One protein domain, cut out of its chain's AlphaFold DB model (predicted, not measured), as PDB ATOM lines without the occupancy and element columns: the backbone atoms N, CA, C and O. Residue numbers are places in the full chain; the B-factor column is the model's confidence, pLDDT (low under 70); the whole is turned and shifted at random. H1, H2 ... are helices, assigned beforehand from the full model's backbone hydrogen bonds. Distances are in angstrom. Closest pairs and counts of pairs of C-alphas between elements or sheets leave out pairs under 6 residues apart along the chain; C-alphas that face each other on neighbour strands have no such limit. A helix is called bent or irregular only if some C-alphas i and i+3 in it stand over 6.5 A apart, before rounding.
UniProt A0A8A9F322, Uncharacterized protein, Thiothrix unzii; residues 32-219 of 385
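Overview. This is residues 32 to 219 of the 385 residues of an uncharacterized protein of Thiothrix unzii (UniProt A0A8A9F322). A long, thin rod: H3 and H4 run side by side as a hairpin along most of its length, with bent H1 and then H2 following one another beside them. H1b, H2, H3 and H4 form a bundle. The printed 188 residues have four named helices, H1 to H4, and no named strand: all helix, extended, radius of gyration of the C-alphas 27.0 A, spans 96 by 27 by 17 A.

Arrangement. H1, residues 32 to 60, one helix by its hydrogen bonds, is bent, with C-alphas 43 and 46 7.4 A apart; its arms are H1a, residues 32 to 43, and H1b, residues 46 to 60, irregular with C-alphas 57 and 60 7.0 A apart. H1b touches H3, residues 100 to 155, with closest C-alphas Ala 47 and Val 145 at 5.0 A. H2, residues 68 to 91, touches H4, residues 158 to 215, with closest C-alphas Lys 90 and Ile 199 at 6.3 A. H3 and H4, a hairpin, touch at a shallow tilt of 9 degrees, opposite ways, with closest C-alphas Glu 139 and Gln 175 at 5.6 A. In H1a and H2 every O i to N i+4 pair is within hydrogen-bond range; H1b has 10 of 11, H3 48 of 52, H4 53 of 54.

Along the chain. C-alpha 32 is at (0.850, 150.917, 20.171). H3 spans 82.0 A and H4 84.6 A, ending at C-alpha 215, (-80.994, 161.095, -28.633).

Size, cuts and confidence. The printed part has no cut and no long link. The C-alphas farthest apart, Thr 32 and Gly 216, are 96.2 A apart. Residues under pLDDT 70 include 112 to 115 and 215 to 219.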
ATOM      1  N   THR A  32       1.925 151.858  20.508       71.81
ATOM      2  CA  THR A  32       0.850 150.917  20.171       71.81
ATOM      3  C   THR A  32      -0.477 151.616  19.859       71.81
ATOM      4  O   THR A  32      -1.186 151.223  18.936       71.81
ATOM      5  N   GLU A  33      -0.823 152.663  20.607       70.12
ATOM      6  CA  GLU A  33      -2.051 153.436  20.396       70.12
ATOM      7  C   GLU A  33      -1.944 154.307  19.133       70.12
ATOM      8  O   GLU A  33      -2.917 154.438  18.392       70.12
ATOM      9  N   LEU A  34      -0.748 154.825  18.828       69.38
ATOM     10  CA  LEU A  34      -0.475 155.556  17.587       69.38
ATOM     11  C   LEU A  34      -0.561 154.641  16.352       69.38
ATOM     12  O   LEU A  34      -1.209 154.995  15.370       69.38
ATOM     13  N   GLN A  35       0.034 153.444  16.405       71.06
ATOM     14  CA  GLN A  35      -0.067 152.454  15.324       71.06
ATOM     15  C   GLN A  35      -1.513 152.000  15.100       71.06
ATOM     16  O   GLN A  35      -1.949 151.857  13.959       71.06
ATOM     17  N   LYS A  36      -2.279 151.828  16.181       72.31
ATOM     18  CA  LYS A  36      -3.704 151.500  16.112       72.31
ATOM     19  C   LYS A  36      -4.527 152.625  15.469       72.31
ATOM     20  O   LYS A  36      -5.401 152.342  14.655       72.31
ATOM     21  N   GLN A  37      -4.220 153.889  15.768       72.06
ATOM     22  CA  GLN A  37      -4.855 155.039  15.110       72.06
ATOM     23  C   GLN A  37      -4.511 155.131  13.622       72.06
ATOM     24  O   GLN A  37      -5.409 155.322  12.809       72.06
ATOM     25  N   LEU A  38      -3.243 154.946  13.250       73.38
ATOM     26  CA  LEU A  38      -2.832 154.933  11.843       73.38
ATOM     27  C   LEU A  38      -3.507 153.789  11.075       73.38
ATOM     28  O   LEU A  38      -4.021 154.011   9.984       73.38
ATOM     29  N   GLY A  39      -3.582 152.593  11.668       72.75
ATOM     30  CA  GLY A  39      -4.300 151.459  11.081       72.75
ATOM     31  C   GLY A  39      -5.803 151.711  10.929       72.75
ATOM     32  O   GLY A  39      -6.387 151.330   9.921       72.75
ATOM     33  N   CYS A  40      -6.420 152.398  11.895       78.94
ATOM     34  CA  CYS A  40      -7.810 152.842  11.811       78.94
ATOM     35  C   CYS A  40      -8.025 153.820  10.644       78.94
ATOM     36  O   CYS A  40      -8.903 153.570   9.825       78.94
ATOM     37  N   ILE A  41      -7.201 154.870  10.529       77.44
ATOM     38  CA  ILE A  41      -7.296 155.873   9.453       77.44
ATOM     39  C   ILE A  41      -7.182 155.199   8.085       77.44
ATOM     40  O   ILE A  41      -8.084 155.344   7.268       77.44
ATOM     41  N   VAL A  42      -6.144 154.383   7.881       76.94
ATOM     42  CA  VAL A  42      -5.937 153.650   6.620       76.94
ATOM     43  C   VAL A  42      -7.120 152.728   6.307       76.94
ATOM     44  O   VAL A  42      -7.497 152.577   5.153       76.94
ATOM     45  N   SER A  43      -7.747 152.125   7.325       75.69
ATOM     46  CA  SER A  43      -8.883 151.218   7.113       75.69
ATOM     47  C   SER A  43     -10.193 151.904   6.713       75.69
ATOM     48  O   SER A  43     -11.101 151.215   6.255       75.69
ATOM     49  N   VAL A  44     -10.318 153.222   6.909       82.75
ATOM     50  CA  VAL A  44     -11.547 153.978   6.600       82.75
ATOM     51  C   VAL A  44     -11.352 155.058   5.539       82.75
ATOM     52  O   VAL A  44     -12.346 155.585   5.050       82.75
ATOM     53  N   GLU A  45     -10.112 155.382   5.169       82.75
ATOM     54  CA  GLU A  45      -9.762 156.426   4.193       82.75
ATOM     55  C   GLU A  45     -10.514 156.246   2.868       82.75
ATOM     56  O   GLU A  45     -11.274 157.127   2.471       82.75
ATOM     57  N   ASP A  46     -10.437 155.055   2.271       80.00
ATOM     58  CA  ASP A  46     -11.139 154.742   1.022       80.00
ATOM     59  C   ASP A  46     -12.670 154.910   1.134       80.00
ATOM     60  O   ASP A  46     -13.342 155.284   0.167       80.00
ATOM     61  N   ALA A  47     -13.239 154.631   2.313       83.25
ATOM     62  CA  ALA A  47     -14.670 154.772   2.560       83.25
ATOM     63  C   ALA A  47     -15.077 156.252   2.621       83.25
ATOM     64  O   ALA A  47     -16.126 156.627   2.092       83.25
ATOM     65  N   TYR A  48     -14.242 157.103   3.225       85.38
ATOM     66  CA  TYR A  48     -14.450 158.550   3.248       85.38
ATOM     67  C   TYR A  48     -14.293 159.171   1.859       85.38
ATOM     68  O   TYR A  48     -15.160 159.945   1.460       85.38
ATOM     69  N   ASP A  49     -13.289 158.767   1.080       81.31
ATOM     70  CA  ASP A  49     -13.120 159.236  -0.301       81.31
ATOM     71  C   ASP A  49     -14.346 158.896  -1.162       81.31
ATOM     72  O   ASP A  49     -14.873 159.736  -1.899       81.31
ATOM     73  N   ARG A  50     -14.870 157.670  -1.030       84.81
ATOM     74  CA  ARG A  50     -16.124 157.270  -1.687       84.81
ATOM     75  C   ARG A  50     -17.315 158.089  -1.202       84.81
ATOM     76  O   ARG A  50     -18.139 158.503  -2.023       84.81
ATOM     77  N   LEU A  51     -17.430 158.318   0.106       89.38
ATOM     78  CA  LEU A  51     -18.511 159.117   0.676       89.38
ATOM     79  C   LEU A  51     -18.485 160.550   0.143       89.38
ATOM     80  O   LEU A  51     -19.537 161.073  -0.216       89.38
ATOM     81  N   ASP A  52     -17.307 161.156   0.042       87.44
ATOM     82  CA  ASP A  52     -17.125 162.517  -0.452       87.44
ATOM     83  C   ASP A  52     -17.527 162.628  -1.921       87.44
ATOM     84  O   ASP A  52     -18.309 163.513  -2.278       87.44
ATOM     85  N   ILE A  53     -17.115 161.667  -2.754       86.19
ATOM     86  CA  ILE A  53     -17.545 161.589  -4.156       86.19
ATOM     87  C   ILE A  53     -19.070 161.458  -4.248       86.19
ATOM     88  O   ILE A  53     -19.700 162.148  -5.058       86.19
ATOM     89  N   ILE A  54     -19.691 160.603  -3.424       86.31
ATOM     90  CA  ILE A  54     -21.152 160.442  -3.386       86.31
ATOM     91  C   ILE A  54     -21.822 161.758  -2.973       86.31
ATOM     92  O   ILE A  54     -22.774 162.202  -3.622       86.31
ATOM     93  N   MET A  55     -21.327 162.394  -1.914       90.94
ATOM     94  CA  MET A  55     -21.867 163.637  -1.374       90.94
ATOM     95  C   MET A  55     -21.788 164.767  -2.393       90.94
ATOM     96  O   MET A  55     -22.814 165.388  -2.682       90.94
ATOM     97  N   GLU A  56     -20.611 164.990  -2.976       88.31
ATOM     98  CA  GLU A  56     -20.391 165.999  -4.005       88.31
ATOM     99  C   GLU A  56     -21.278 165.740  -5.220       88.31
ATOM    100  O   GLU A  56     -22.035 166.613  -5.637       88.31
ATOM    101  N   THR A  57     -21.273 164.515  -5.742       85.56
ATOM    102  CA  THR A  57     -21.965 164.193  -6.992       85.56
ATOM    103  C   THR A  57     -23.488 164.252  -6.861       85.56
ATOM    104  O   THR A  57     -24.165 164.705  -7.791       85.56
ATOM    105  N   TRP A  58     -24.049 163.807  -5.735       88.88
ATOM    106  CA  TRP A  58     -25.485 163.530  -5.631       88.88
ATOM    107  C   TRP A  58     -26.248 164.435  -4.664       88.88
ATOM    108  O   TRP A  58     -27.457 164.613  -4.845       88.88
ATOM    109  N   PHE A  59     -25.586 165.031  -3.671       89.00
ATOM    110  CA  PHE A  59     -26.273 165.740  -2.587       89.00
ATOM    111  C   PHE A  59     -25.908 167.221  -2.477       89.00
ATOM    112  O   PHE A  59     -26.797 168.028  -2.200       89.00
ATOM    113  N   THR A  60     -24.640 167.592  -2.669       88.50
ATOM    114  CA  THR A  60     -24.149 168.938  -2.324       88.50
ATOM    115  C   THR A  60     -23.845 169.812  -3.537       88.50
ATOM    116  O   THR A  60     -24.080 171.018  -3.464       88.50
ATOM    117  N   ASN A  61     -23.385 169.249  -4.660       87.44
ATOM    118  CA  ASN A  61     -23.143 170.029  -5.871       87.44
ATOM    119  C   ASN A  61     -24.453 170.250  -6.647       87.44
ATOM    120  O   ASN A  61     -24.977 169.336  -7.289       87.44
ATOM    121  N   ASP A  62     -24.982 171.473  -6.613       85.44
ATOM    122  CA  ASP A  62     -26.196 171.859  -7.349       85.44
ATOM    123  C   ASP A  62     -25.981 171.936  -8.880       85.44
ATOM    124  O   ASP A  62     -26.940 171.862  -9.662       85.44
ATOM    125  N   GLU A  63     -24.729 172.052  -9.342       85.50
ATOM    126  CA  GLU A  63     -24.387 172.032 -10.769       85.50
ATOM    127  C   GLU A  63     -24.386 170.611 -11.340       85.50
ATOM    128  O   GLU A  63     -24.664 170.432 -12.529       85.50
ATOM    129  N   SER A  64     -24.171 169.599 -10.492       83.12
ATOM    130  CA  SER A  64     -24.188 168.196 -10.902       83.12
ATOM    131  C   SER A  64     -25.510 167.827 -11.583       83.12
ATOM    132  O   SER A  64     -26.612 168.098 -11.094       83.12
ATOM    133  N   ASN A  65     -25.403 167.151 -12.728       80.06
ATOM    134  CA  ASN A  65     -26.556 166.577 -13.425       80.06
ATOM    135  C   ASN A  65     -27.131 165.357 -12.700       80.06
ATOM    136  O   ASN A  65     -28.232 164.926 -13.027       80.06
ATOM    137  N   LEU A  66     -26.410 164.817 -11.717       82.06
ATOM    138  CA  LEU A  66     -26.831 163.678 -10.908       82.06
ATOM    139  C   LEU A  66     -27.475 164.114  -9.586       82.06
ATOM    140  O   LEU A  66     -28.149 163.315  -8.954       82.06
ATOM    141  N   ASN A  67     -27.395 165.394  -9.209       90.31
ATOM    142  CA  ASN A  67     -27.966 165.904  -7.963       90.31
ATOM    143  C   ASN A  67     -29.428 165.449  -7.742       90.31
ATOM    144  O   ASN A  67     -30.315 165.715  -8.567       90.31
ATOM    145  N   ILE A  68     -29.688 164.775  -6.616       88.44
ATOM    146  CA  ILE A  68     -30.979 164.136  -6.317       88.44
ATOM    147  C   ILE A  68     -32.099 165.169  -6.264       88.44
ATOM    148  O   ILE A  68     -33.165 164.963  -6.842       88.44
ATOM    149  N   LYS A  69     -31.871 166.301  -5.596       90.06
ATOM    150  CA  LYS A  69     -32.889 167.341  -5.409       90.06
ATOM    151  C   LYS A  69     -33.289 167.968  -6.744       90.06
ATOM    152  O   LYS A  69     -34.479 168.144  -7.013       90.06
ATOM    153  N   LYS A  70     -32.308 168.283  -7.591       89.81
ATOM    154  CA  LYS A  70     -32.525 168.848  -8.929       89.81
ATOM    155  C   LYS A  70     -33.307 167.884  -9.822       89.81
ATOM    156  O   LYS A  70     -34.326 168.278 -10.392       89.81
ATOM    157  N   ASN A  71     -32.881 166.622  -9.886       88.75
ATOM    158  CA  ASN A  71     -33.559 165.592 -10.676       88.75
ATOM    159  C   ASN A  71     -34.972 165.304 -10.166       88.75
ATOM    160  O   ASN A  71     -35.914 165.241 -10.957       88.75
ATOM    161  N   PHE A  72     -35.154 165.227  -8.848       90.81
ATOM    162  CA  PHE A  72     -36.471 165.060  -8.245       90.81
ATOM    163  C   PHE A  72     -37.422 166.202  -8.623       90.81
ATOM    164  O   PHE A  72     -38.552 165.954  -9.045       90.81
ATOM    165  N   HIS A  73     -36.974 167.458  -8.525       90.81
ATOM    166  CA  HIS A  73     -37.785 168.608  -8.930       90.81
ATOM    167  C   HIS A  73     -38.127 168.586 -10.419       90.81
ATOM    168  O   HIS A  73     -39.273 168.856 -10.781       90.81
ATOM    169  N   TYR A  74     -37.160 168.245 -11.269       89.81
ATOM    170  CA  TYR A  74     -37.380 168.109 -12.703       89.81
ATOM    171  C   TYR A  74     -38.460 167.062 -13.009       89.81
ATOM    172  O   TYR A  74     -39.458 167.379 -13.656       89.81
ATOM    173  N   ILE A  75     -38.331 165.854 -12.458       88.38
ATOM    174  CA  ILE A  75     -39.301 164.770 -12.658       88.38
ATOM    175  C   ILE A  75     -40.683 165.144 -12.103       88.38
ATOM    176  O   ILE A  75     -41.703 164.923 -12.757       88.38
ATOM    177  N   ASN A  76     -40.740 165.782 -10.934       88.56
ATOM    178  CA  ASN A  76     -42.000 166.237 -10.351       88.56
ATOM    179  C   ASN A  76     -42.705 167.307 -11.213       88.56
ATOM    180  O   ASN A  76     -43.936 167.299 -11.341       88.56
ATOM    181  N   ASN A  77     -41.949 168.209 -11.844       89.44
ATOM    182  CA  ASN A  77     -42.504 169.178 -12.789       89.44
ATOM    183  C   ASN A  77     -43.090 168.472 -14.012       89.44
ATOM    184  O   ASN A  77     -44.236 168.738 -14.375       89.44
ATOM    185  N   LEU A  78     -42.362 167.504 -14.570       87.56
ATOM    186  CA  LEU A  78     -42.850 166.703 -15.687       87.56
ATOM    187  C   LEU A  78     -44.141 165.940 -15.337       87.56
ATOM    188  O   LEU A  78     -45.086 165.912 -16.127       87.56
ATOM    189  N   HIS A  79     -44.237 165.372 -14.128       84.94
ATOM    190  CA  HIS A  79     -45.480 164.754 -13.649       84.94
ATOM    191  C   HIS A  79     -46.634 165.750 -13.582       84.94
ATOM    192  O   HIS A  79     -47.756 165.432 -13.979       84.94
ATOM    193  N   THR A  80     -46.364 166.948 -13.073       86.50
ATOM    194  CA  THR A  80     -47.370 168.002 -12.929       86.50
ATOM    195  C   THR A  80     -47.891 168.456 -14.291       86.50
ATOM    196  O   THR A  80     -49.100 168.602 -14.474       86.50
ATOM    197  N   GLU A  81     -47.001 168.653 -15.262       86.00
ATOM    198  CA  GLU A  81     -47.370 169.012 -16.633       86.00
ATOM    199  C   GLU A  81     -48.181 167.914 -17.316       86.00
ATOM    200  O   GLU A  81     -49.221 168.199 -17.914       86.00
ATOM    201  N   TYR A  82     -47.766 166.657 -17.162       84.62
ATOM    202  CA  TYR A  82     -48.511 165.515 -17.676       84.62
ATOM    203  C   TYR A  82     -49.932 165.458 -17.100       84.62
ATOM    204  O   TYR A  82     -50.907 165.383 -17.846       84.62
ATOM    205  N   LEU A  83     -50.082 165.565 -15.776       81.88
ATOM    206  CA  LEU A  83     -51.398 165.531 -15.132       81.88
ATOM    207  C   LEU A  83     -52.297 166.694 -15.575       81.88
ATOM    208  O   LEU A  83     -53.503 166.499 -15.725       81.88
ATOM    209  N   LYS A  84     -51.731 167.879 -15.841       84.25
ATOM    210  CA  LYS A  84     -52.480 168.996 -16.438       84.25
ATOM    211  C   LYS A  84     -52.995 168.641 -17.833       84.25
ATOM    212  O   LYS A  84     -54.181 168.839 -18.086       84.25
ATOM    213  N   LYS A  85     -52.150 168.082 -18.709       81.12
ATOM    214  CA  LYS A  85     -52.558 167.655 -20.063       81.12
ATOM    215  C   LYS A  85     -53.682 166.623 -20.016       81.12
ATOM    216  O   LYS A  85     -54.716 166.808 -20.651       81.12
ATOM    217  N   VAL A  86     -53.537 165.587 -19.193       78.50
ATOM    218  CA  VAL A  86     -54.571 164.552 -19.042       78.50
ATOM    219  C   VAL A  86     -55.859 165.133 -18.426       78.50
ATOM    220  O   VAL A  86     -56.969 164.744 -18.794       78.50
ATOM    221  N   GLY A  87     -55.741 166.124 -17.537       78.38
ATOM    222  CA  GLY A  87     -56.881 166.878 -17.009       78.38
ATOM    223  C   GLY A  87     -57.696 167.605 -18.086       78.38
ATOM    224  O   GLY A  87     -58.921 167.666 -17.973       78.38
ATOM    225  N   ILE A  88     -57.056 168.092 -19.156       81.50
ATOM    226  CA  ILE A  88     -57.739 168.733 -20.294       81.50
ATOM    227  C   ILE A  88     -58.620 167.722 -21.038       81.50
ATOM    228  O   ILE A  88     -59.763 168.040 -21.358       81.50
ATOM    229  N   ILE A  89     -58.143 166.488 -21.244       77.06
ATOM    230  CA  ILE A  89     -58.924 165.412 -21.888       77.06
ATOM    231  C   ILE A  89     -60.215 165.151 -21.103       77.06
ATOM    232  O   ILE A  89     -61.302 165.052 -21.675       77.06
ATOM    233  N   LYS A  90     -60.108 165.099 -19.771       76.50
ATOM    234  CA  LYS A  90     -61.262 164.928 -18.879       76.50
ATOM    235  C   LYS A  90     -62.253 166.096 -18.982       76.50
ATOM    236  O   LYS A  90     -63.458 165.862 -18.940       76.50
ATOM    237  N   ALA A  91     -61.754 167.327 -19.096       77.94
ATOM    238  CA  ALA A  91     -62.554 168.553 -19.084       77.94
ATOM    239  C   ALA A  91     -63.093 168.982 -20.463       77.94
ATOM    240  O   ALA A  91     -63.864 169.939 -20.531       77.94
ATOM    241  N   LYS A  92     -62.702 168.309 -21.555       81.19
ATOM    242  CA  LYS A  92     -63.139 168.653 -22.915       81.19
ATOM    243  C   LYS A  92     -64.680 168.650 -22.986       81.19
ATOM    244  O   LYS A  92     -65.297 167.674 -22.551       81.19
ATOM    245  N   PRO A  93     -65.339 169.693 -23.513       80.44
ATOM    246  CA  PRO A  93     -66.790 169.668 -23.698       80.44
ATOM    247  C   PRO A  93     -67.195 168.537 -24.656       80.44
ATOM    248  O   PRO A  93     -66.386 168.098 -25.479       80.44
ATOM    249  N   PHE A  94     -68.410 168.011 -24.506       78.88
ATOM    250  CA  PHE A  94     -68.944 167.053 -25.474       78.88
ATOM    251  C   PHE A  94     -69.352 167.800 -26.755       78.88
ATOM    252  O   PHE A  94     -69.908 168.898 -26.652       78.88
ATOM    253  N   PRO A  95     -69.036 167.264 -27.946       74.75
ATOM    254  CA  PRO A  95     -69.618 167.754 -29.186       74.75
ATOM    255  C   PRO A  95     -71.131 167.515 -29.198       74.75
ATOM    256  O   PRO A  95     -71.611 166.568 -28.585       74.75
ATOM    257  N   ASP A  96     -71.851 168.338 -29.957       74.25
ATOM    258  CA  ASP A  96     -73.262 168.115 -30.271       74.25
ATOM    259  C   ASP A  96     -73.380 166.913 -31.226       74.25
ATOM    260  O   ASP A  96     -72.948 166.968 -32.387       74.25
ATOM    261  N   PHE A  97     -73.879 165.787 -30.714       76.62
ATOM    262  CA  PHE A  97     -73.866 164.516 -31.432       76.62
ATOM    263  C   PHE A  97     -75.115 164.361 -32.304       76.62
ATOM    264  O   PHE A  97     -76.135 163.807 -31.899       76.62
ATOM    265  N   LYS A  98     -75.013 164.820 -33.554       70.31
ATOM    266  CA  LYS A  98     -76.133 164.823 -34.510       70.31
ATOM    267  C   LYS A  98     -76.570 163.429 -34.981       70.31
ATOM    268  O   LYS A  98     -77.726 163.261 -35.364       70.31
ATOM    269  N   ASP A  99     -75.666 162.449 -34.981       70.81
ATOM    270  CA  ASP A  99     -75.931 161.067 -35.396       70.81
ATOM    271  C   ASP A  99     -74.888 160.066 -34.847       70.81
ATOM    272  O   ASP A  99     -73.903 160.445 -34.206       70.81
ATOM    273  N   ASP A 100     -75.103 158.772 -35.124       67.31
ATOM    274  CA  ASP A 100     -74.224 157.670 -34.702       67.31
ATOM    275  C   ASP A 100     -72.793 157.792 -35.285       67.31
ATOM    276  O   ASP A 100     -71.829 157.315 -34.681       67.31
ATOM    277  N   THR A 101     -72.628 158.452 -36.440       69.50
ATOM    278  CA  THR A 101     -71.327 158.655 -37.104       69.50
ATOM    279  C   THR A 101     -70.485 159.674 -36.341       69.50
ATOM    280  O   THR A 101     -69.286 159.470 -36.152       69.50
ATOM    281  N   ALA A 102     -71.110 160.749 -35.850       70.50
ATOM    282  CA  ALA A 102     -70.447 161.766 -35.036       70.50
ATOM    283  C   ALA A 102     -69.894 161.187 -33.721       70.50
ATOM    284  O   ALA A 102     -68.796 161.550 -33.296       70.50
ATOM    285  N   VAL A 103     -70.616 160.243 -33.106       73.62
ATOM    286  CA  VAL A 103     -70.154 159.519 -31.909       73.62
ATOM    287  C   VAL A 103     -68.962 158.625 -32.237       73.62
ATOM    288  O   VAL A 103     -67.959 158.655 -31.524       73.62
ATOM    289  N   GLY A 104     -69.047 157.857 -33.330       66.94
ATOM    290  CA  GLY A 104     -67.954 157.002 -33.796       66.94
ATOM    291  C   GLY A 104     -66.665 157.784 -34.055       66.94
ATOM    292  O   GLY A 104     -65.603 157.377 -33.591       66.94
ATOM    293  N   LEU A 105     -66.767 158.946 -34.706       73.06
ATOM    294  CA  LEU A 105     -65.631 159.833 -34.970       73.06
ATOM    295  C   LEU A 105     -65.015 160.416 -33.693       73.06
ATOM    296  O   LEU A 105     -63.796 160.509 -33.603       73.06
ATOM    297  N   GLU A 106     -65.811 160.804 -32.692       79.06
ATOM    298  CA  GLU A 106     -65.253 161.334 -31.438       79.06
ATOM    299  C   GLU A 106     -64.579 160.237 -30.599       79.06
ATOM    300  O   GLU A 106     -63.532 160.486 -29.997       79.06
ATOM    301  N   LEU A 107     -65.129 159.015 -30.596       75.19
ATOM    302  CA  LEU A 107     -64.468 157.851 -29.996       75.19
ATOM    303  C   LEU A 107     -63.145 157.547 -30.712       75.19
ATOM    304  O   LEU A 107     -62.122 157.378 -30.051       75.19
ATOM    305  N   GLU A 108     -63.137 157.571 -32.046       70.81
ATOM    306  CA  GLU A 108     -61.922 157.388 -32.840       70.81
ATOM    307  C   GLU A 108     -60.894 158.504 -32.591       70.81
ATOM    308  O   GLU A 108     -59.701 158.238 -32.502       70.81
ATOM    309  N   ASN A 109     -61.329 159.755 -32.431       75.00
ATOM    310  CA  ASN A 109     -60.437 160.882 -32.154       75.00
ATOM    311  C   ASN A 109     -59.760 160.776 -30.781       75.00
ATOM    312  O   ASN A 109     -58.578 161.093 -30.667       75.00
ATOM    313  N   ILE A 110     -60.479 160.320 -29.750       75.19
ATOM    314  CA  ILE A 110     -59.881 160.019 -28.435       75.19
ATOM    315  C   ILE A 110     -58.857 158.895 -28.562       75.19
ATOM    316  O   ILE A 110     -57.795 158.939 -27.944       75.19
ATOM    317  N   ASP A 111     -59.162 157.905 -29.391       70.12
ATOM    318  CA  ASP A 111     -58.278 156.770 -29.613       70.12
ATOM    319  C   ASP A 111     -57.057 157.145 -30.462       70.12
ATOM    320  O   ASP A 111     -56.009 156.525 -30.312       70.12
ATOM    321  N   ARG A 112     -57.156 158.180 -31.306       69.50
ATOM    322  CA  ARG A 112     -56.035 158.745 -32.073       69.50
ATOM    323  C   ARG A 112     -55.124 159.646 -31.249       69.50
ATOM    324  O   ARG A 112     -53.939 159.678 -31.551       69.50
ATOM    325  N   SER A 113     -55.634 160.371 -30.251       66.69
ATOM    326  CA  SER A 113     -54.760 161.159 -29.367       66.69
ATOM    327  C   SER A 113     -53.986 160.250 -28.405       66.69
ATOM    328  O   SER A 113     -52.823 160.500 -28.098       66.69
ATOM    329  N   TYR A 114     -54.601 159.130 -28.007       68.38
ATOM    330  CA  TYR A 114     -54.067 158.211 -27.007       68.38
ATOM    331  C   TYR A 114     -52.628 157.707 -27.261       68.38
ATOM    332  O   TYR A 114     -51.856 157.687 -26.300       68.38
ATOM    333  N   PRO A 115     -52.220 157.318 -28.488       66.25
ATOM    334  CA  PRO A 115     -50.834 156.982 -28.802       66.25
ATOM    335  C   PRO A 115     -49.837 158.088 -28.454       66.25
ATOM    336  O   PRO A 115     -48.815 157.783 -27.846       66.25
ATOM    337  N   ASP A 116     -50.147 159.351 -28.753       70.81
ATOM    338  CA  ASP A 116     -49.250 160.484 -28.491       70.81
ATOM    339  C   ASP A 116     -49.112 160.739 -26.981       70.81
ATOM    340  O   ASP A 116     -48.025 161.023 -26.467       70.81
ATOM    341  N   GLU A 117     -50.210 160.600 -26.231       75.12
ATOM    342  CA  GLU A 117     -50.178 160.684 -24.768       75.12
ATOM    343  C   GLU A 117     -49.442 159.499 -24.130       75.12
ATOM    344  O   GLU A 117     -48.710 159.681 -23.151       75.12
ATOM    345  N   MET A 118     -49.590 158.301 -24.695       71.25
ATOM    346  CA  MET A 118     -48.876 157.101 -24.264       71.25
ATOM    347  C   MET A 118     -47.380 157.193 -24.584       71.25
ATOM    348  O   MET A 118     -46.556 156.795 -23.765       71.25
ATOM    349  N   GLU A 119     -47.001 157.758 -25.732       74.19
ATOM    350  CA  GLU A 119     -45.606 158.009 -26.094       74.19
ATOM    351  C   GLU A 119     -44.963 159.008 -25.126       74.19
ATOM    352  O   GLU A 119     -43.889 158.746 -24.582       74.19
ATOM    353  N   GLN A 120     -45.648 160.115 -24.815       77.31
ATOM    354  CA  GLN A 120     -45.190 161.054 -23.784       77.31
ATOM    355  C   GLN A 120     -45.040 160.372 -22.421       77.31
ATOM    356  O   GLN A 120     -44.074 160.630 -21.701       77.31
ATOM    357  N   GLN A 121     -45.960 159.472 -22.073       79.44
ATOM    358  CA  GLN A 121     -45.867 158.689 -20.849       79.44
ATOM    359  C   GLN A 121     -44.665 157.725 -20.858       79.44
ATOM    360  O   GLN A 121     -43.969 157.608 -19.851       79.44
ATOM    361  N   ASN A 122     -44.391 157.061 -21.981       76.44
ATOM    362  CA  ASN A 122     -43.246 156.165 -22.142       76.44
ATOM    363  C   ASN A 122     -41.915 156.917 -22.045       76.44
ATOM    364  O   ASN A 122     -41.000 156.461 -21.361       76.44
ATOM    365  N   ASN A 123     -41.827 158.106 -22.641       78.62
ATOM    366  CA  ASN A 123     -40.650 158.965 -22.519       78.62
ATOM    367  C   ASN A 123     -40.394 159.380 -21.062       78.62
ATOM    368  O   ASN A 123     -39.247 159.398 -20.617       78.62
ATOM    369  N   LEU A 124     -41.455 159.645 -20.292       82.81
ATOM    370  CA  LEU A 124     -41.348 159.914 -18.856       82.81
ATOM    371  C   LEU A 124     -40.836 158.704 -18.072       82.81
ATOM    372  O   LEU A 124     -39.944 158.862 -17.241       82.81
ATOM    373  N   PHE A 125     -41.325 157.501 -18.384       83.00
ATOM    374  CA  PHE A 125     -40.821 156.276 -17.764       83.00
ATOM    375  C   PHE A 125     -39.324 156.075 -18.000       83.00
ATOM    376  O   PHE A 125     -38.633 155.699 -17.064       83.00
ATOM    377  N   ILE A 126     -38.805 156.363 -19.197       78.19
ATOM    378  CA  ILE A 126     -37.365 156.239 -19.484       78.19
ATOM    379  C   ILE A 126     -36.539 157.195 -18.609       78.19
ATOM    380  O   ILE A 126     -35.482 156.822 -18.103       78.19
ATOM    381  N   ILE A 127     -37.007 158.434 -18.430       81.94
ATOM    382  CA  ILE A 127     -36.330 159.431 -17.584       81.94
ATOM    383  C   ILE A 127     -36.360 158.990 -16.115       81.94
ATOM    384  O   ILE A 127     -35.344 159.062 -15.424       81.94
ATOM    385  N   GLU A 128     -37.513 158.519 -15.644       84.38
ATOM    386  CA  GLU A 128     -37.690 158.019 -14.280       84.38
ATOM    387  C   GLU A 128     -36.830 156.790 -14.011       84.38
ATOM    388  O   GLU A 128     -36.164 156.750 -12.987       84.38
ATOM    389  N   ASP A 129     -36.801 155.827 -14.929       83.62
ATOM    390  CA  ASP A 129     -36.027 154.593 -14.799       83.62
ATOM    391  C   ASP A 129     -34.530 154.883 -14.653       83.62
ATOM    392  O   ASP A 129     -33.884 154.378 -13.737       83.62
ATOM    393  N   ARG A 130     -33.993 155.812 -15.458       81.06
ATOM    394  CA  ARG A 130     -32.606 156.283 -15.303       81.06
ATOM    395  C   ARG A 130     -32.349 156.886 -13.927       81.06
ATOM    396  O   ARG A 130     -31.316 156.611 -13.322       81.06
ATOM    397  N   PHE A 131     -33.277 157.697 -13.423       86.75
ATOM    398  CA  PHE A 131     -33.131 158.293 -12.099       86.75
ATOM    399  C   PHE A 131     -33.246 157.248 -10.982       86.75
ATOM    400  O   PHE A 131     -32.456 157.271 -10.045       86.75
ATOM    401  N   LEU A 132     -34.179 156.300 -11.092       83.88
ATOM    402  CA  LEU A 132     -34.354 155.197 -10.145       83.88
ATOM    403  C   LEU A 132     -33.142 154.252 -10.118       83.88
ATOM    404  O   LEU A 132     -32.777 153.777  -9.040       83.88
ATOM    405  N   SER A 133     -32.512 154.007 -11.272       81.00
ATOM    406  CA  SER A 133     -31.243 153.279 -11.362       81.00
ATOM    407  C   SER A 133     -30.153 154.028 -10.601       81.00
ATOM    408  O   SER A 133     -29.576 153.465  -9.681       81.00
ATOM    409  N   GLY A 134     -29.974 155.327 -10.875       80.88
ATOM    410  CA  GLY A 134     -28.992 156.152 -10.168       80.88
ATOM    411  C   GLY A 134     -29.206 156.185  -8.651       80.88
ATOM    412  O   GLY A 134     -28.258 156.037  -7.890       80.88
ATOM    413  N   LEU A 135     -30.457 156.291  -8.187       83.75
ATOM    414  CA  LEU A 135     -30.774 156.193  -6.756       83.75
ATOM    415  C   LEU A 135     -30.403 154.822  -6.169       83.75
ATOM    416  O   LEU A 135     -30.000 154.753  -5.014       83.75
ATOM    417  N   SER A 136     -30.541 153.741  -6.940       84.12
ATOM    418  CA  SER A 136     -30.168 152.395  -6.488       84.12
ATOM    419  C   SER A 136     -28.649 152.233  -6.395       84.12
ATOM    420  O   SER A 136     -28.170 151.648  -5.428       84.12
ATOM    421  N   ASP A 137     -27.903 152.813  -7.338       80.50
ATOM    422  CA  ASP A 137     -26.436 152.803  -7.331       80.50
ATOM    423  C   ASP A 137     -25.883 153.556  -6.106       80.50
ATOM    424  O   ASP A 137     -24.997 153.062  -5.414       80.50
ATOM    425  N   ILE A 138     -26.456 154.720  -5.772       86.94
ATOM    426  CA  ILE A 138     -26.079 155.480  -4.565       86.94
ATOM    427  C   ILE A 138     -26.444 154.722  -3.290       86.94
ATOM    428  O   ILE A 138     -25.682 154.741  -2.331       86.94
ATOM    429  N   GLU A 139     -27.624 154.100  -3.239       85.81
ATOM    430  CA  GLU A 139     -28.073 153.328  -2.075       85.81
ATOM    431  C   GLU A 139     -27.098 152.176  -1.784       85.81
ATOM    432  O   GLU A 139     -26.710 151.994  -0.627       85.81
ATOM    433  N   GLY A 140     -26.638 151.485  -2.837       83.44
ATOM    434  CA  GLY A 140     -25.573 150.482  -2.773       83.44
ATOM    435  C   GLY A 140     -24.235 151.065  -2.318       83.44
ATOM    436  O   GLY A 140     -23.677 150.595  -1.330       83.44
ATOM    437  N   GLY A 141     -23.768 152.152  -2.942       83.62
ATOM    438  CA  GLY A 141     -22.508 152.802  -2.562       83.62
ATOM    439  C   GLY A 141     -22.499 153.310  -1.114       83.62
ATOM    440  O   GLY A 141     -21.530 153.117  -0.387       83.62
ATOM    441  N   LEU A 142     -23.606 153.891  -0.639       89.44
ATOM    442  CA  LEU A 142     -23.765 154.289   0.764       89.44
ATOM    443  C   LEU A 142     -23.761 153.079   1.709       89.44
ATOM    444  O   LEU A 142     -23.259 153.179   2.828       89.44
ATOM    445  N   GLN A 143     -24.328 151.945   1.288       90.19
ATOM    446  CA  GLN A 143     -24.303 150.712   2.073       90.19
ATOM    447  C   GLN A 143     -22.889 150.132   2.175       90.19
ATOM    448  O   GLN A 143     -22.491 149.723   3.263       90.19
ATOM    449  N   GLU A 144     -22.132 150.129   1.080       88.00
ATOM    450  CA  GLU A 144     -20.732 149.695   1.050       88.00
ATOM    451  C   GLU A 144     -19.867 150.557   1.973       88.00
ATOM    452  O   GLU A 144     -19.261 150.025   2.903       88.00
ATOM    453  N   VAL A 145     -19.928 151.886   1.824       86.62
ATOM    454  CA  VAL A 145     -19.234 152.836   2.712       86.62
ATOM    455  C   VAL A 145     -19.617 152.595   4.176       86.62
ATOM    456  O   VAL A 145     -18.758 152.540   5.055       86.62
ATOM    457  N   GLY A 146     -20.909 152.414   4.463       90.88
ATOM    458  CA  GLY A 146     -21.382 152.148   5.820       90.88
ATOM    459  C   GLY A 146     -20.856 150.831   6.404       90.88
ATOM    460  O   GLY A 146     -20.602 150.759   7.607       90.88
ATOM    461  N   ASN A 147     -20.687 149.790   5.585       88.94
ATOM    462  CA  ASN A 147     -20.130 148.507   6.016       88.94
ATOM    463  C   ASN A 147     -18.628 148.613   6.305       88.94
ATOM    464  O   ASN A 147     -18.148 148.037   7.282       88.94
ATOM    465  N   GLU A 148     -17.895 149.357   5.482       86.25
ATOM    466  CA  GLU A 148     -16.457 149.582   5.643       86.25
ATOM    467  C   GLU A 148     -16.154 150.417   6.884       86.25
ATOM    468  O   GLU A 148     -15.288 150.044   7.675       86.25
ATOM    469  N   ILE A 149     -16.933 151.476   7.126       87.75
ATOM    470  CA  ILE A 149     -16.856 152.260   8.364       87.75
ATOM    471  C   ILE A 149     -17.126 151.365   9.580       87.75
ATOM    472  O   ILE A 149     -16.376 151.404  10.558       87.75
ATOM    473  N   GLU A 150     -18.152 150.509   9.530       89.44
ATOM    474  CA  GLU A 150     -18.454 149.581  10.627       89.44
ATOM    475  C   GLU A 150     -17.341 148.547  10.851       89.44
ATOM    476  O   GLU A 150     -17.035 148.190  11.993       89.44
ATOM    477  N   HIS A 151     -16.696 148.086   9.780       85.06
ATOM    478  CA  HIS A 151     -15.546 147.196   9.869       85.06
ATOM    479  C   HIS A 151     -14.329 147.906  10.485       85.06
ATOM    480  O   HIS A 151     -13.738 147.384  11.437       85.06
ATOM    481  N   GLY A 152     -13.999 149.108  10.003       80.44
ATOM    482  CA  GLY A 152     -12.870 149.920  10.460       80.44
ATOM    483  C   GLY A 152     -12.953 150.287  11.943       80.44
ATOM    484  O   GLY A 152     -11.952 150.196  12.656       80.44
ATOM    485  N   LYS A 153     -14.164 150.554  12.463       83.25
ATOM    486  CA  LYS A 153     -14.420 150.837  13.894       83.25
ATOM    487  C   LYS A 153     -13.800 149.817  14.856       83.25
ATOM    488  O   LYS A 153     -13.388 150.178  15.959       83.25
ATOM    489  N   LYS A 154     -13.692 148.543  14.459       80.81
ATOM    490  CA  LYS A 154     -13.093 147.480  15.293       80.81
ATOM    491  C   LYS A 154     -11.624 147.747  15.629       80.81
ATOM    492  O   LYS A 154     -11.147 147.317  16.679       80.81
ATOM    493  N   ASN A 155     -10.936 148.490  14.768       74.12
ATOM    494  CA  ASN A 155      -9.519 148.814  14.889       74.12
ATOM    495  C   ASN A 155      -9.282 150.220  15.462       74.12
ATOM    496  O   ASN A 155      -8.142 150.585  15.728       74.12
ATOM    497  N   CYS A 156     -10.339 150.990  15.719       76.12
ATOM    498  CA  CYS A 156     -10.265 152.385  16.135       76.12
ATOM    499  C   CYS A 156     -10.339 152.569  17.659       76.12
ATOM    500  O   CYS A 156     -10.810 151.705  18.406       76.12
ATOM    501  N   ASN A 157      -9.863 153.717  18.145       76.69
ATOM    502  CA  ASN A 157     -10.024 154.100  19.547       76.69
ATOM    503  C   ASN A 157     -11.403 154.732  19.812       76.69
ATOM    504  O   ASN A 157     -12.179 155.000  18.897       76.69
ATOM    505  N   HIS A 158     -11.721 154.978  21.086       73.50
ATOM    506  CA  HIS A 158     -13.041 155.479  21.482       73.50
ATOM    507  C   HIS A 158     -13.383 156.857  20.880       73.50
ATOM    508  O   HIS A 158     -14.547 157.116  20.585       73.50
ATOM    509  N   TYR A 159     -12.400 157.744  20.696       67.81
ATOM    510  CA  TYR A 159     -12.638 159.074  20.126       67.81
ATOM    511  C   TYR A 159     -13.027 158.979  18.646       67.81
ATOM    512  O   TYR A 159     -14.081 159.481  18.261       67.81
ATOM    513  N   PHE A 160     -12.247 158.238  17.856       75.50
ATOM    514  CA  PHE A 160     -12.525 158.006  16.438       75.50
ATOM    515  C   PHE A 160     -13.836 157.234  16.235       75.50
ATOM    516  O   PHE A 160     -14.623 157.539  15.345       75.50
ATOM    517  N   ASN A 161     -14.148 156.289  17.128       80.50
ATOM    518  CA  ASN A 161     -15.415 155.560  17.091       80.50
ATOM    519  C   ASN A 161     -16.645 156.469  17.218       80.50
ATOM    520  O   ASN A 161     -17.677 156.166  16.622       80.50
ATOM    521  N   ASN A 162     -16.565 157.575  17.967       80.75
ATOM    522  CA  ASN A 162     -17.674 158.527  18.050       80.75
ATOM    523  C   ASN A 162     -17.908 159.249  16.717       80.75
ATOM    524  O   ASN A 162     -19.055 159.403  16.308       80.75
ATOM    525  N   GLU A 163     -16.845 159.646  16.023       80.00
ATOM    526  CA  GLU A 163     -16.930 160.303  14.714       80.00
ATOM    527  C   GLU A 163     -17.437 159.350  13.622       80.00
ATOM    528  O   GLU A 163     -18.347 159.690  12.860       80.00
ATOM    529  N   LEU A 164     -16.945 158.108  13.621       85.12
ATOM    530  CA  LEU A 164     -17.444 157.050  12.740       85.12
ATOM    531  C   LEU A 164     -18.929 156.751  13.009       85.12
ATOM    532  O   LEU A 164     -19.702 156.557  12.074       85.12
ATOM    533  N   ASN A 165     -19.375 156.793  14.270       87.12
ATOM    534  CA  ASN A 165     -20.795 156.651  14.616       87.12
ATOM    535  C   ASN A 165     -21.661 157.801  14.081       87.12
ATOM    536  O   ASN A 165     -22.779 157.555  13.626       87.12
ATOM    537  N   GLU A 166     -21.188 159.048  14.138       87.25
ATOM    538  CA  GLU A 166     -21.910 160.181  13.542       87.25
ATOM    539  C   GLU A 166     -21.964 160.064  12.013       87.25
ATOM    540  O   GLU A 166     -23.025 160.263  11.418       87.25
ATOM    541  N   THR A 167     -20.873 159.630  11.384       87.94
ATOM    542  CA  THR A 167     -20.826 159.364   9.940       87.94
ATOM    543  C   THR A 167     -21.818 158.262   9.549       87.94
ATOM    544  O   THR A 167     -22.599 158.431   8.612       87.94
ATOM    545  N   GLN A 168     -21.915 157.192  10.342       90.12
ATOM    546  CA  GLN A 168     -22.897 156.123  10.133       90.12
ATOM    547  C   GLN A 168     -24.347 156.629  10.202       90.12
ATOM    548  O   GLN A 168     -25.209 156.196   9.431       90.12
ATOM    549  N   LYS A 169     -24.641 157.575  11.108       92.19
ATOM    550  CA  LYS A 169     -25.966 158.215  11.186       92.19
ATOM    551  C   LYS A 169     -26.256 159.054   9.944       92.19
ATOM    552  O   LYS A 169     -27.395 159.043   9.469       92.19
ATOM    553  N   ILE A 170     -25.255 159.763   9.416       90.88
ATOM    554  CA  ILE A 170     -25.378 160.525   8.166       90.88
ATOM    555  C   ILE A 170     -25.694 159.571   7.014       90.88
ATOM    556  O   ILE A 170     -26.711 159.760   6.351       90.88
ATOM    557  N   ILE A 171     -24.911 158.504   6.842       91.50
ATOM    558  CA  ILE A 171     -25.127 157.480   5.807       91.50
ATOM    559  C   ILE A 171     -26.540 156.899   5.900       91.50
ATOM    560  O   ILE A 171     -27.278 156.906   4.917       91.50
ATOM    561  N   THR A 172     -26.970 156.504   7.100       91.94
ATOM    562  CA  THR A 172     -28.322 155.967   7.335       91.94
ATOM    563  C   THR A 172     -29.413 156.977   6.948       91.94
ATOM    564  O   THR A 172     -30.446 156.620   6.375       91.94
ATOM    565  N   SER A 173     -29.204 158.263   7.248       92.31
ATOM    566  CA  SER A 173     -30.122 159.340   6.861       92.31
ATOM    567  C   SER A 173     -30.188 159.513   5.340       92.31
ATOM    568  O   SER A 173     -31.284 159.636   4.789       92.31
ATOM    569  N   LEU A 174     -29.044 159.480   4.654       90.94
ATOM    570  CA  LEU A 174     -28.951 159.602   3.197       90.94
ATOM    571  C   LEU A 174     -29.583 158.402   2.485       90.94
ATOM    572  O   LEU A 174     -30.350 158.592   1.540       90.94
ATOM    573  N   GLN A 175     -29.354 157.185   2.981       88.69
ATOM    574  CA  GLN A 175     -30.031 155.978   2.502       88.69
ATOM    575  C   GLN A 175     -31.544 156.142   2.625       88.69
ATOM    576  O   GLN A 175     -32.257 156.048   1.633       88.69
ATOM    577  N   LYS A 176     -32.044 156.530   3.807       91.38
ATOM    578  CA  LYS A 176     -33.479 156.760   4.018       91.38
ATOM    579  C   LYS A 176     -34.059 157.812   3.066       91.38
ATOM    580  O   LYS A 176     -35.174 157.633   2.568       91.38
ATOM    581  N   GLN A 177     -33.345 158.910   2.816       88.25
ATOM    582  CA  GLN A 177     -33.763 159.933   1.849       88.25
ATOM    583  C   GLN A 177     -33.825 159.373   0.423       88.25
ATOM    584  O   GLN A 177     -34.798 159.625  -0.294       88.25
ATOM    585  N   THR A 178     -32.837 158.564   0.042       85.44
ATOM    586  CA  THR A 178     -32.744 157.901  -1.264       85.44
ATOM    587  C   THR A 178     -33.894 156.909  -1.453       85.44
ATOM    588  O   THR A 178     -34.655 157.038  -2.417       85.44
ATOM    589  N   SER A 179     -34.137 156.013  -0.487       86.06
ATOM    590  CA  SER A 179     -35.240 155.043  -0.545       86.06
ATOM    591  C   SER A 179     -36.611 155.735  -0.561       86.06
ATOM    592  O   SER A 179     -37.496 155.346  -1.324       86.06
ATOM    593  N   THR A 180     -36.793 156.803   0.228       88.31
ATOM    594  CA  THR A 180     -38.046 157.585   0.238       88.31
ATOM    595  C   THR A 180     -38.297 158.244  -1.120       88.31
ATOM    596  O   THR A 180     -39.414 158.205  -1.640       88.31
ATOM    597  N   THR A 181     -37.253 158.817  -1.727       86.75
ATOM    598  CA  THR A 181     -37.321 159.419  -3.066       86.75
ATOM    599  C   THR A 181     -37.700 158.376  -4.117       86.75
ATOM    600  O   THR A 181     -38.634 158.584  -4.893       86.75
ATOM    601  N   LYS A 182     -37.036 157.217  -4.091       87.50
ATOM    602  CA  LYS A 182     -37.300 156.076  -4.977       87.50
ATOM    603  C   LYS A 182     -38.744 155.588  -4.873       87.50
ATOM    604  O   LYS A 182     -39.408 155.407  -5.899       87.50
ATOM    605  N   GLN A 183     -39.260 155.437  -3.651       87.06
ATOM    606  CA  GLN A 183     -40.651 155.054  -3.420       87.06
ATOM    607  C   GLN A 183     -41.619 156.091  -4.002       87.06
ATOM    608  O   GLN A 183     -42.544 155.723  -4.727       87.06
ATOM    609  N   TYR A 184     -41.390 157.380  -3.742       88.38
ATOM    610  CA  TYR A 184     -42.259 158.449  -4.235       88.38
ATOM    611  C   TYR A 184     -42.352 158.464  -5.765       88.38
ATOM    612  O   TYR A 184     -43.456 158.491  -6.315       88.38
ATOM    613  N   ILE A 185     -41.208 158.417  -6.457       84.19
ATOM    614  CA  ILE A 185     -41.160 158.419  -7.925       84.19
ATOM    615  C   ILE A 185     -41.878 157.185  -8.486       84.19
ATOM    616  O   ILE A 185     -42.730 157.316  -9.366       84.19
ATOM    617  N   SER A 186     -41.626 156.006  -7.915       83.00
ATOM    618  CA  SER A 186     -42.268 154.752  -8.335       83.00
ATOM    619  C   SER A 186     -43.793 154.787  -8.161       83.00
ATOM    620  O   SER A 186     -44.550 154.384  -9.050       83.00
ATOM    621  N   GLU A 187     -44.279 155.305  -7.030       83.00
ATOM    622  CA  GLU A 187     -45.713 155.447  -6.770       83.00
ATOM    623  C   GLU A 187     -46.374 156.485  -7.682       83.00
ATOM    624  O   GLU A 187     -47.485 156.258  -8.175       83.00
ATOM    625  N   ALA A 188     -45.706 157.614  -7.930       81.75
ATOM    626  CA  ALA A 188     -46.181 158.623  -8.867       81.75
ATOM    627  C   ALA A 188     -46.299 158.038 -10.283       81.75
ATOM    628  O   ALA A 188     -47.325 158.234 -10.943       81.75
ATOM    629  N   ALA A 189     -45.304 157.256 -10.712       79.94
ATOM    630  CA  ALA A 189     -45.282 156.572 -12.001       79.94
ATOM    631  C   ALA A 189     -46.469 155.625 -12.183       79.94
ATOM    632  O   ALA A 189     -47.195 155.692 -13.183       79.94
ATOM    633  N   LYS A 190     -46.744 154.814 -11.157       79.06
ATOM    634  CA  LYS A 190     -47.920 153.943 -11.121       79.06
ATOM    635  C   LYS A 190     -49.226 154.742 -11.208       79.06
ATOM    636  O   LYS A 190     -50.063 154.452 -12.060       79.06
ATOM    637  N   LYS A 191     -49.377 155.797 -10.396       79.62
ATOM    638  CA  LYS A 191     -50.583 156.648 -10.393       79.62
ATOM    639  C   LYS A 191     -50.834 157.315 -11.745       79.62
ATOM    640  O   LYS A 191     -51.989 157.377 -12.166       79.62
ATOM    641  N   ARG A 192     -49.799 157.801 -12.445       81.62
ATOM    642  CA  ARG A 192     -49.961 158.413 -13.780       81.62
ATOM    643  C   ARG A 192     -50.459 157.407 -14.816       81.62
ATOM    644  O   ARG A 192     -51.355 157.740 -15.591       81.62
ATOM    645  N   LYS A 193     -49.933 156.180 -14.782       73.06
ATOM    646  CA  LYS A 193     -50.363 155.085 -15.662       73.06
ATOM    647  C   LYS A 193     -51.818 154.716 -15.466       73.06
ATOM    648  O   LYS A 193     -52.576 154.653 -16.433       73.06
ATOM    649  N   ASP A 194     -52.206 154.531 -14.215       73.88
ATOM    650  CA  ASP A 194     -53.580 154.184 -13.889       73.88
ATOM    651  C   ASP A 194     -54.516 155.347 -14.268       73.88
ATOM    652  O   ASP A 194     -55.543 155.126 -14.911       73.88
ATOM    653  N   SER A 195     -54.110 156.597 -14.003       77.81
ATOM    654  CA  SER A 195     -54.900 157.799 -14.311       77.81
ATOM    655  C   SER A 195     -55.227 157.953 -15.795       77.81
ATOM    656  O   SER A 195     -56.382 158.222 -16.115       77.81
ATOM    657  N   LEU A 196     -54.262 157.766 -16.707       77.00
ATOM    658  CA  LEU A 196     -54.528 157.887 -18.147       77.00
ATOM    659  C   LEU A 196     -55.547 156.841 -18.608       77.00
ATOM    660  O   LEU A 196     -56.541 157.183 -19.246       77.00
ATOM    661  N   SER A 197     -55.340 155.578 -18.223       73.00
ATOM    662  CA  SER A 197     -56.240 154.482 -18.600       73.00
ATOM    663  C   SER A 197     -57.672 154.706 -18.097       73.00
ATOM    664  O   SER A 197     -58.634 154.539 -18.848       73.00
ATOM    665  N   ILE A 198     -57.817 155.168 -16.850       78.88
ATOM    666  CA  ILE A 198     -59.108 155.462 -16.225       78.88
ATOM    667  C   ILE A 198     -59.778 156.657 -16.904       78.88
ATOM    668  O   ILE A 198     -60.980 156.623 -17.159       78.88
ATOM    669  N   ILE A 199     -59.027 157.719 -17.201       79.62
ATOM    670  CA  ILE A 199     -59.579 158.939 -17.800       79.62
ATOM    671  C   ILE A 199     -60.092 158.665 -19.212       79.62
ATOM    672  O   ILE A 199     -61.210 159.071 -19.524       79.62
ATOM    673  N   ILE A 200     -59.347 157.911 -20.021       77.50
ATOM    674  CA  ILE A 200     -59.777 157.509 -21.366       77.50
ATOM    675  C   ILE A 200     -61.015 156.617 -21.295       77.50
ATOM    676  O   ILE A 200     -62.016 156.899 -21.956       77.50
ATOM    677  N   LYS A 201     -61.003 155.597 -20.426       77.88
ATOM    678  CA  LYS A 201     -62.157 154.713 -20.211       77.88
ATOM    679  C   LYS A 201     -63.407 155.507 -19.817       77.88
ATOM    680  O   LYS A 201     -64.446 155.389 -20.462       77.88
ATOM    681  N   ASN A 202     -63.296 156.368 -18.808       79.69
ATOM    682  CA  ASN A 202     -64.406 157.194 -18.334       79.69
ATOM    683  C   ASN A 202     -64.895 158.173 -19.401       79.69
ATOM    684  O   ASN A 202     -66.099 158.414 -19.500       79.69
ATOM    685  N   ARG A 203     -63.987 158.732 -20.207       82.69
ATOM    686  CA  ARG A 203     -64.349 159.648 -21.287       82.69
ATOM    687  C   ARG A 203     -65.165 158.941 -22.367       82.69
ATOM    688  O   ARG A 203     -66.206 159.471 -22.747       82.69
ATOM    689  N   ARG A 204     -64.755 157.741 -22.792       78.56
ATOM    690  CA  ARG A 204     -65.516 156.913 -23.745       78.56
ATOM    691  C   ARG A 204     -66.921 156.602 -23.226       78.56
ATOM    692  O   ARG A 204     -67.896 156.833 -23.935       78.56
ATOM    693  N   PHE A 205     -67.043 156.164 -21.969       78.00
ATOM    694  CA  PHE A 205     -68.358 155.919 -21.363       78.00
ATOM    695  C   PHE A 205     -69.212 157.179 -21.277       78.00
ATOM    696  O   PHE A 205     -70.406 157.121 -21.546       78.00
ATOM    697  N   SER A 206     -68.606 158.318 -20.939       81.12
ATOM    698  CA  SER A 206     -69.338 159.578 -20.809       81.12
ATOM    699  C   SER A 206     -69.835 160.101 -22.159       81.12
ATOM    700  O   SER A 206     -70.915 160.671 -22.206       81.12
ATOM    701  N   ILE A 207     -69.099 159.873 -23.255       80.94
ATOM    702  CA  ILE A 207     -69.565 160.176 -24.620       80.94
ATOM    703  C   ILE A 207     -70.814 159.369 -24.960       80.94
ATOM    704  O   ILE A 207     -71.802 159.925 -25.432       80.94
ATOM    705  N   ILE A 208     -70.788 158.068 -24.679       73.75
ATOM    706  CA  ILE A 208     -71.908 157.170 -24.977       73.75
ATOM    707  C   ILE A 208     -73.118 157.505 -24.108       73.75
ATOM    708  O   ILE A 208     -74.236 157.572 -24.611       73.75
ATOM    709  N   ASP A 209     -72.907 157.750 -22.816       74.38
ATOM    710  CA  ASP A 209     -73.975 158.145 -21.897       74.38
ATOM    711  C   ASP A 209     -74.583 159.504 -22.282       74.38
ATOM    712  O   ASP A 209     -75.804 159.656 -22.280       74.38
ATOM    713  N   HIS A 210     -73.753 160.476 -22.675       78.75
ATOM    714  CA  HIS A 210     -74.221 161.774 -23.161       78.75
ATOM    715  C   HIS A 210     -75.067 161.628 -24.432       78.75
ATOM    716  O   HIS A 210     -76.192 162.120 -24.465       78.75
ATOM    717  N   TYR A 211     -74.600 160.860 -25.419       75.12
ATOM    718  CA  TYR A 211     -75.366 160.594 -26.639       75.12
ATOM    719  C   TYR A 211     -76.702 159.889 -26.374       75.12
ATOM    720  O   TYR A 211     -77.735 160.272 -26.930       75.12
ATOM    721  N   ASN A 212     -76.701 158.864 -25.515       71.06
ATOM    722  CA  ASN A 212     -77.920 158.142 -25.149       71.06
ATOM    723  C   ASN A 212     -78.948 159.092 -24.509       71.06
ATOM    724  O   ASN A 212     -80.145 158.973 -24.773       71.06
ATOM    725  N   LYS A 213     -78.488 160.051 -23.690       75.94
ATOM    726  CA  LYS A 213     -79.337 161.079 -23.070       75.94
ATOM    727  C   LYS A 213     -79.889 162.081 -24.081       75.94
ATOM    728  O   LYS A 213     -81.059 162.431 -23.975       75.94
ATOM    729  N   GLU A 214     -79.081 162.534 -25.038       74.38
ATOM    730  CA  GLU A 214     -79.510 163.528 -26.035       74.38
ATOM    731  C   GLU A 214     -80.452 162.948 -27.096       74.38
ATOM    732  O   GLU A 214     -81.387 163.622 -27.524       74.38
ATOM    733  N   THR A 215     -80.252 161.692 -27.506       66.12
ATOM    734  CA  THR A 215     -80.994 161.095 -28.633       66.12
ATOM    735  C   THR A 215     -82.068 160.087 -28.232       66.12
ATOM    736  O   THR A 215     -82.894 159.709 -29.064       66.12
ATOM    737  N   GLY A 216     -82.057 159.603 -26.985       62.09
ATOM    738  CA  GLY A 216     -82.957 158.547 -26.509       62.09
ATOM    739  C   GLY A 216     -82.720 157.171 -27.151       62.09
ATOM    740  O   GLY A 216     -83.504 156.246 -26.925       62.09
ATOM    741  N   LYS A 217     -81.663 157.007 -27.960       60.00
ATOM    742  CA  LYS A 217     -81.284 155.727 -28.574       60.00
ATOM    743  C   LYS A 217     -80.399 154.915 -27.627       60.00
ATOM    744  O   LYS A 217     -79.534 155.462 -26.958       60.00
ATOM    745  N   ASN A 218     -80.592 153.594 -27.598       56.56
ATOM    746  CA  ASN A 218     -79.736 152.670 -26.848       56.56
ATOM    747  C   ASN A 218     -78.618 152.137 -27.760       56.56
ATOM    748  O   ASN A 218     -78.867 151.305 -28.636       56.56
ATOM    749  N   LEU A 219     -77.386 152.610 -27.555       57.19
ATOM    750  CA  LEU A 219     -76.195 152.213 -28.314       57.19
ATOM    751  C   LEU A 219     -75.615 150.838 -27.912       57.19
ATOM    752  O   LEU A 219     -74.398 150.652 -27.900       57.19
TER     753      LEU A 219